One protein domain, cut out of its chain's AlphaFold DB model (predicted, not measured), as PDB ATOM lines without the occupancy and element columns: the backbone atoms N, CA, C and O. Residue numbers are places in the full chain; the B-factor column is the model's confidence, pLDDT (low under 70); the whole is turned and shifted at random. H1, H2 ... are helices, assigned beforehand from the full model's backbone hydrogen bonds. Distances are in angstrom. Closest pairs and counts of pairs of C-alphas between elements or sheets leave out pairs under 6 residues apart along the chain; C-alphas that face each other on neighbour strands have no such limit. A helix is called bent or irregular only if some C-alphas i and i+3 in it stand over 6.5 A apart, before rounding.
ATOM      1  N   SER A  10     379.820 338.801 232.496       62.69
ATOM      2  CA  SER A  10     379.901 337.793 231.426       62.69
ATOM      3  C   SER A  10     378.967 336.601 231.654       62.69
ATOM      4  O   SER A  10     378.405 336.067 230.705       62.69
ATOM      5  N   GLY A  11     378.760 336.198 232.912       65.25
ATOM      6  CA  GLY A  11     377.847 335.101 233.239       65.25
ATOM      7  C   GLY A  11     376.378 335.491 233.073       65.25
ATOM      8  O   GLY A  11     375.561 334.664 232.686       65.25
ATOM      9  N   LEU A  12     376.041 336.759 233.329       67.06
ATOM     10  CA  LEU A  12     374.688 337.268 233.119       67.06
ATOM     11  C   LEU A  12     374.355 337.330 231.626       67.06
ATOM     12  O   LEU A  12     373.244 336.985 231.238       67.06
ATOM     13  N   GLU A  13     375.310 337.743 230.794       77.69
ATOM     14  CA  GLU A  13     375.120 337.831 229.347       77.69
ATOM     15  C   GLU A  13     374.938 336.445 228.708       77.69
ATOM     16  O   GLU A  13     374.007 336.265 227.924       77.69
ATOM     17  N   ASP A  14     375.703 335.438 229.146       72.25
ATOM     18  CA  ASP A  14     375.508 334.039 228.736       72.25
ATOM     19  C   ASP A  14     374.126 333.502 229.153       72.25
ATOM     20  O   ASP A  14     373.452 332.826 228.371       72.25
ATOM     21  N   VAL A  15     373.664 333.837 230.363       67.94
ATOM     22  CA  VAL A  15     372.330 333.453 230.852       67.94
ATOM     23  C   VAL A  15     371.231 334.143 230.046       67.94
ATOM     24  O   VAL A  15     370.288 333.483 229.618       67.94
ATOM     25  N   LEU A  16     371.346 335.446 229.782       68.44
ATOM     26  CA  LEU A  16     370.374 336.189 228.975       68.44
ATOM     27  C   LEU A  16     370.345 335.696 227.528       68.44
ATOM     28  O   LEU A  16     369.269 335.574 226.942       68.44
ATOM     29  N   GLN A  17     371.502 335.362 226.960       76.50
ATOM     30  CA  GLN A  17     371.591 334.796 225.624       76.50
ATOM     31  C   GLN A  17     370.978 333.395 225.567       76.50
ATOM     32  O   GLN A  17     370.236 333.091 224.631       76.50
ATOM     33  N   TYR A  18     371.199 332.572 226.592       72.06
ATOM     34  CA  TYR A  18     370.557 331.270 226.718       72.06
ATOM     35  C   TYR A  18     369.029 331.392 226.867       72.06
ATOM     36  O   TYR A  18     368.290 330.717 226.151       72.06
ATOM     37  N   ILE A  19     368.545 332.319 227.704       67.19
ATOM     38  CA  ILE A  19     367.113 332.624 227.868       67.19
ATOM     39  C   ILE A  19     366.501 333.119 226.556       67.19
ATOM     40  O   ILE A  19     365.403 332.705 226.200       67.19
ATOM     41  N   SER A  20     367.214 333.946 225.790       76.88
ATOM     42  CA  SER A  20     366.733 334.426 224.488       76.88
ATOM     43  C   SER A  20     366.566 333.309 223.448       76.88
ATOM     44  O   SER A  20     365.823 333.470 222.481       76.88
ATOM     45  N   GLY A  21     367.253 332.176 223.645       76.50
ATOM     46  CA  GLY A  21     367.157 330.996 222.793       76.50
ATOM     47  C   GLY A  21     366.056 330.013 223.196       76.50
ATOM     48  O   GLY A  21     365.705 329.161 222.380       76.50
ATOM     49  N   LEU A  22     365.507 330.125 224.412       74.06
ATOM     50  CA  LEU A  22     364.410 329.282 224.888       74.06
ATOM     51  C   LEU A  22     363.126 329.650 224.146       74.06
ATOM     52  O   LEU A  22     362.623 330.771 224.241       74.06
ATOM     53  N   ARG A  23     362.586 328.694 223.386       80.75
ATOM     54  CA  ARG A  23     361.282 328.864 222.744       80.75
ATOM     55  C   ARG A  23     360.182 328.629 223.771       80.75
ATOM     56  O   ARG A  23     360.353 327.868 224.718       80.75
ATOM     57  N   ILE A  24     359.022 329.245 223.549       74.75
ATOM     58  CA  ILE A  24     357.817 329.005 224.360       74.75
ATOM     59  C   ILE A  24     357.487 327.505 224.446       74.75
ATOM     60  O   ILE A  24     357.177 327.010 225.524       74.75
ATOM     61  N   ASP A  25     357.693 326.767 223.353       79.88
ATOM     62  CA  ASP A  25     357.478 325.317 223.302       79.88
ATOM     63  C   ASP A  25     358.375 324.539 224.289       79.88
ATOM     64  O   ASP A  25     357.989 323.484 224.797       79.88
ATOM     65  N   ASP A  26     359.581 325.040 224.577       79.75
ATOM     66  CA  ASP A  26     360.511 324.409 225.519       79.75
ATOM     67  C   ASP A  26     360.047 324.614 226.969       79.75
ATOM     68  O   ASP A  26     360.188 323.719 227.804       79.75
ATOM     69  N   ILE A  27     359.436 325.768 227.258       74.12
ATOM     70  CA  ILE A  27     358.846 326.086 228.564       74.12
ATOM     71  C   ILE A  27     357.645 325.171 228.828       74.12
ATOM     72  O   ILE A  27     357.559 324.571 229.902       74.12
ATOM     73  N   ASP A  28     356.774 324.984 227.835       78.00
ATOM     74  CA  ASP A  28     355.615 324.088 227.939       78.00
ATOM     75  C   ASP A  28     356.042 322.618 228.125       78.00
ATOM     76  O   ASP A  28     355.456 321.869 228.917       78.00
ATOM     77  N   ASN A  29     357.120 322.194 227.453       80.50
ATOM     78  CA  ASN A  29     357.703 320.862 227.641       80.50
ATOM     79  C   ASN A  29     358.294 320.671 229.049       80.50
ATOM     80  O   ASN A  29     358.112 319.611 229.650       80.50
ATOM     81  N   LEU A  30     358.958 321.685 229.613       75.06
ATOM     82  CA  LEU A  30     359.486 321.626 230.982       75.06
ATOM     83  C   LEU A  30     358.363 321.603 232.031       75.06
ATOM     84  O   LEU A  30     358.427 320.831 232.990       75.06
ATOM     85  N   GLN A  31     357.306 322.396 231.838       73.25
ATOM     86  CA  GLN A  31     356.153 322.425 232.743       73.25
ATOM     87  C   GLN A  31     355.358 321.114 232.718       73.25
ATOM     88  O   GLN A  31     354.964 320.605 233.769       73.25
ATOM     89  N   SER A  32     355.167 320.525 231.535       80.19
ATOM     90  CA  SER A  32     354.488 319.230 231.399       80.19
ATOM     91  C   SER A  32     355.292 318.070 231.997       80.19
ATOM     92  O   SER A  32     354.696 317.149 232.559       80.19
ATOM     93  N   HIS A  33     356.628 318.131 231.969       69.25
ATOM     94  CA  HIS A  33     357.488 317.147 232.634       69.25
ATOM     95  C   HIS A  33     357.387 317.190 234.167       69.25
ATOM     96  O   HIS A  33     357.464 316.142 234.808       69.25
ATOM     97  N   ASN A  34     357.170 318.367 234.760       66.19
ATOM     98  CA  ASN A  34     357.009 318.513 236.211       66.19
ATOM     99  C   ASN A  34     355.726 317.843 236.731       66.19
ATOM    100  O   ASN A  34     355.720 317.220 237.790       66.19
ATOM    101  N   ALA A  35     354.645 317.895 235.947       70.50
ATOM    102  CA  ALA A  35     353.370 317.271 236.305       70.50
ATOM    103  C   ALA A  35     353.455 315.737 236.459       70.50
ATOM    104  O   ALA A  35     352.571 315.129 237.060       70.50
ATOM    105  N   LEU A  36     354.511 315.107 235.929       74.81
ATOM    106  CA  LEU A  36     354.740 313.663 235.996       74.81
ATOM    107  C   LEU A  36     355.557 313.215 237.221       74.81
ATOM    108  O   LEU A  36     355.651 312.013 237.450       74.81
ATOM    109  N   GLY A  37     356.111 314.139 238.016       65.31
ATOM    110  CA  GLY A  37     356.631 313.887 239.371       65.31
ATOM    111  C   GLY A  37     357.826 312.932 239.536       65.31
ATOM    112  O   GLY A  37     358.226 312.701 240.673       65.31
ATOM    113  N   ASP A  38     358.405 312.375 238.464       60.06
ATOM    114  CA  ASP A  38     359.244 311.161 238.568       60.06
ATOM    115  C   ASP A  38     360.652 311.268 237.950       60.06
ATOM    116  O   ASP A  38     361.193 310.302 237.413       60.06
ATOM    117  N   VAL A  39     361.290 312.439 237.996       61.69
ATOM    118  CA  VAL A  39     362.680 312.569 237.526       61.69
ATOM    119  C   VAL A  39     363.519 313.289 238.568       61.69
ATOM    120  O   VAL A  39     363.182 314.388 239.000       61.69
ATOM    121  N   SER A  40     364.642 312.674 238.948       81.69
ATOM    122  CA  SER A  40     365.755 313.355 239.608       81.69
ATOM    123  C   SER A  40     366.299 314.412 238.644       81.69
ATOM    124  O   SER A  40     367.192 314.130 237.841       81.69
ATOM    125  N   LEU A  41     365.671 315.586 238.650       80.56
ATOM    126  CA  LEU A  41     366.074 316.727 237.843       80.56
ATOM    127  C   LEU A  41     367.502 317.107 238.224       80.56
ATOM    128  O   LEU A  41     367.878 317.059 239.397       80.56
ATOM    129  N   SER A  42     368.301 317.460 237.222       86.81
ATOM    130  CA  SER A  42     369.581 318.098 237.497       86.81
ATOM    131  C   SER A  42     369.328 319.435 238.202       86.81
ATOM    132  O   SER A  42     368.285 320.057 237.985       86.81
ATOM    133  N   ASP A  43     370.268 319.901 239.026       82.81
ATOM    134  CA  ASP A  43     370.142 321.206 239.697       82.81
ATOM    135  C   ASP A  43     369.897 322.345 238.686       82.81
ATOM    136  O   ASP A  43     369.184 323.306 238.975       82.81
ATOM    137  N   GLU A  44     370.440 322.211 237.470       83.38
ATOM    138  CA  GLU A  44     370.216 323.137 236.359       83.38
ATOM    139  C   GLU A  44     368.758 323.112 235.868       83.38
ATOM    140  O   GLU A  44     368.142 324.164 235.696       83.38
ATOM    141  N   ASP A  45     368.178 321.927 235.672       81.12
ATOM    142  CA  ASP A  45     366.785 321.794 235.232       81.12
ATOM    143  C   ASP A  45     365.800 322.208 236.331       81.12
ATOM    144  O   ASP A  45     364.767 322.813 236.041       81.12
ATOM    145  N   LEU A  46     366.144 321.962 237.600       83.31
ATOM    146  CA  LEU A  46     365.393 322.464 238.747       83.31
ATOM    147  C   LEU A  46     365.383 323.999 238.775       83.31
ATOM    148  O   LEU A  46     364.328 324.601 238.973       83.31
ATOM    149  N   ALA A  47     366.530 324.641 238.530       80.69
ATOM    150  CA  ALA A  47     366.615 326.098 238.461       80.69
ATOM    151  C   ALA A  47     365.758 326.669 237.316       80.69
ATOM    152  O   ALA A  47     365.024 327.635 237.526       80.69
ATOM    153  N   LYS A  48     365.781 326.041 236.130       75.94
ATOM    154  CA  LYS A  48     364.925 326.429 234.989       75.94
ATOM    155  C   LYS A  48     363.443 326.309 235.322       75.94
ATOM    156  O   LYS A  48     362.653 327.170 234.948       75.94
ATOM    157  N   LEU A  49     363.071 325.251 236.028       80.12
ATOM    158  CA  LEU A  49     361.695 324.971 236.404       80.12
ATOM    159  C   LEU A  49     361.163 325.975 237.431       80.12
ATOM    160  O   LEU A  49     360.060 326.490 237.250       80.12
ATOM    161  N   LEU A  50     361.960 326.319 238.447       80.75
ATOM    162  CA  LEU A  50     361.617 327.381 239.398       80.75
ATOM    163  C   LEU A  50     361.465 328.735 238.692       80.75
ATOM    164  O   LEU A  50     360.481 329.437 238.917       80.75
ATOM    165  N   PHE A  51     362.381 329.061 237.776       80.31
ATOM    166  CA  PHE A  51     362.311 330.292 236.991       80.31
ATOM    167  C   PHE A  51     361.069 330.341 236.087       80.31
ATOM    168  O   PHE A  51     360.372 331.353 236.038       80.31
ATOM    169  N   ALA A  52     360.747 329.244 235.399       78.62
ATOM    170  CA  ALA A  52     359.563 329.153 234.548       78.62
ATOM    171  C   ALA A  52     358.259 329.291 235.350       78.62
ATOM    172  O   ALA A  52     357.307 329.918 234.879       78.62
ATOM    173  N   GLN A  53     358.208 328.727 236.560       80.06
ATOM    174  CA  GLN A  53     357.060 328.863 237.452       80.06
ATOM    175  C   GLN A  53     356.860 330.324 237.882       80.06
ATOM    176  O   GLN A  53     355.747 330.846 237.805       80.06
ATOM    177  N   GLU A  54     357.934 331.006 238.276       79.00
ATOM    178  CA  GLU A  54     357.889 332.416 238.665       79.00
ATOM    179  C   GLU A  54     357.509 333.329 237.488       79.00
ATOM    180  O   GLU A  54     356.622 334.178 237.618       79.00
ATOM    181  N   ALA A  55     358.087 333.092 236.307       79.44
ATOM    182  CA  ALA A  55     357.734 333.805 235.082       79.44
ATOM    183  C   ALA A  55     356.248 333.628 234.716       79.44
ATOM    184  O   ALA A  55     355.590 334.590 234.314       79.44
ATOM    185  N   GLY A  56     355.694 332.426 234.910       74.19
ATOM    186  CA  GLY A  56     354.269 332.151 234.716       74.19
ATOM    187  C   GLY A  56     353.369 332.961 235.655       74.19
ATOM    188  O   GLY A  56     352.358 333.515 235.221       74.19
ATOM    189  N   HIS A  57     353.750 333.097 236.929       76.69
ATOM    190  CA  HIS A  57     353.018 333.936 237.882       76.69
ATOM    191  C   HIS A  57     353.047 335.419 237.489       76.69
ATOM    192  O   HIS A  57     351.999 336.065 237.487       76.69
ATOM    193  N   LEU A  58     354.208 335.943 237.088       75.19
ATOM    194  CA  LEU A  58     354.345 337.310 236.569       75.19
ATOM    195  C   LEU A  58     353.481 337.550 235.321       75.19
ATOM    196  O   LEU A  58     352.829 338.593 235.199       75.19
ATOM    197  N   LEU A  59     353.425 336.575 234.410       79.44
ATOM    198  CA  LEU A  59     352.584 336.653 233.218       79.44
ATOM    199  C   LEU A  59     351.089 336.681 233.572       79.44
ATOM    200  O   LEU A  59     350.332 337.463 233.005       79.44
ATOM    201  N   ASN A  60     350.651 335.867 234.533       76.81
ATOM    202  CA  ASN A  60     349.256 335.869 234.974       76.81
ATOM    203  C   ASN A  60     348.871 337.183 235.660       76.81
ATOM    204  O   ASN A  60     347.833 337.745 235.330       76.81
ATOM    205  N   ILE A  61     349.736 337.735 236.518       74.00
ATOM    206  CA  ILE A  61     349.513 339.052 237.132       74.00
ATOM    207  C   ILE A  61     349.370 340.121 236.044       74.00
ATOM    208  O   ILE A  61     348.401 340.877 236.024       74.00
ATOM    209  N   THR A  62     350.301 340.170 235.088       72.38
ATOM    210  CA  THR A  62     350.221 341.142 233.984       72.38
ATOM    211  C   THR A  62     348.969 340.945 233.130       72.38
ATOM    212  O   THR A  62     348.323 341.930 232.769       72.38
ATOM    213  N   ARG A  63     348.565 339.698 232.864       78.50
ATOM    214  CA  ARG A  63     347.323 339.378 232.152       78.50
ATOM    215  C   ARG A  63     346.084 339.842 232.914       78.50
ATOM    216  O   ARG A  63     345.224 340.465 232.298       78.50
ATOM    217  N   ASP A  64     346.004 339.597 234.218       73.69
ATOM    218  CA  ASP A  64     344.884 340.025 235.065       73.69
ATOM    219  C   ASP A  64     344.783 341.552 235.124       73.69
ATOM    220  O   ASP A  64     343.688 342.117 235.088       73.69
ATOM    221  N   HIS A  65     345.921 342.245 235.113       68.12
ATOM    222  CA  HIS A  65     345.961 343.702 235.026       68.12
ATOM    223  C   HIS A  65     345.531 344.248 233.656       68.12
ATOM    224  O   HIS A  65     344.919 345.314 233.601       68.12
ATOM    225  N   ILE A  66     345.823 343.542 232.557       69.06
ATOM    226  CA  ILE A  66     345.387 343.925 231.202       69.06
ATOM    227  C   ILE A  66     343.896 343.608 230.985       69.06
ATOM    228  O   ILE A  66     343.194 344.383 230.339       69.06
ATOM    229  N   ALA A  67     343.417 342.473 231.501       72.25
ATOM    230  CA  ALA A  67     342.052 341.983 231.303       72.25
ATOM    231  C   ALA A  67     341.044 342.532 232.329       72.25
ATOM    232  O   ALA A  67     339.834 342.477 232.095       72.25
ATOM    233  N   GLY A  68     341.517 343.052 233.464       66.25
ATOM    234  CA  GLY A  68     340.672 343.598 234.519       66.25
ATOM    235  C   GLY A  68     339.919 344.873 234.096       66.25
ATOM    236  O   GLY A  68     340.452 345.701 233.358       66.25
ATOM    237  N   PRO A  69     338.694 345.109 234.614       53.09
ATOM    238  CA  PRO A  69     337.838 346.254 234.262       53.09
ATOM    239  C   PRO A  69     338.365 347.622 234.740       53.09
ATOM    240  O   PRO A  69     337.696 348.644 234.578       53.09
ATOM    241  N   SER A  70     339.575 347.672 235.301       51.69
ATOM    242  CA  SER A  70     340.300 348.886 235.675       51.69
ATOM    243  C   SER A  70     340.840 349.607 234.432       51.69
ATOM    244  O   SER A  70     342.043 349.813 234.298       51.69
ATOM    245  N   GLY A  71     339.956 350.008 233.512       49.25
ATOM    246  CA  GLY A  71     340.256 350.617 232.205       49.25
ATOM    247  C   GLY A  71     340.931 352.000 232.230       49.25
ATOM    248  O   GLY A  71     340.690 352.821 231.352       49.25
TER     249      GLY A  71
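AT A GLANCE: This is residues 10 to 71 of the 249 residues of an uncharacterized protein of Antrodiella citrinella (UniProt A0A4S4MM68). Picture one long straight helix, H3, with the shorter H2 packed steeply across it at residues 49 to 52, and H1 reaching away from both, its residues 10 to 18 sticking out. At the other end, residues 57 to 71, the last part of H3 and a short tail, also stand free, and there is no closed core. The printed part has 62 residues with three named helices, H1, H2 and H3 in chain order, and no named strand; its class is all helix. The whole is loose, with a radius of gyration of the C-alphas of 14.5 A, and flat, spanning 44 by 35 by 17 A.

HOW THE PARTS SIT: Start at H1, residues 10 to 21, which touches no helix. A tight link of 2 residues leads to H2, residues 24 to 34, and H1 and H2 are apart. A short link of 8 residues then leads to H3, residues 43 to 67. H2 and H3 touch, their closest C-alphas being those of Leu 30 and Leu 49, 6.7 A apart. H3 touches H2 with residues 49 to 52 alone, so look there on H3. The two run opposite ways at a steep tilt of 64 degrees, centre to centre 12.0 A. H1 and H3 are apart. In H1, H2 and H3 every O i to N i+4 pair is within hydrogen-bond range.

IN THESE COORDINATES: Find C-alpha 10 at (379.901, 337.793, 231.426); from there H1 runs 16.8 A to Gly 21. H2 goes from Ile 24 to Asn 34, 15.8 A. Find C-alpha 43 at (370.142, 321.206, 239.697), where H3 begins; it runs 35.9 A to C-alpha 67 at (342.052, 341.983, 231.303). No helix is bent.

THE WHOLE: The two C-alphas farthest apart are those of Ser 40 and Gly 71, at 45.8 A. The printed part has no cut and no long link. Its mean pLDDT is 73.8, and 17 residues are under 70, among them residues 10 to 12, 37 to 39 and 68 to 71 of this model.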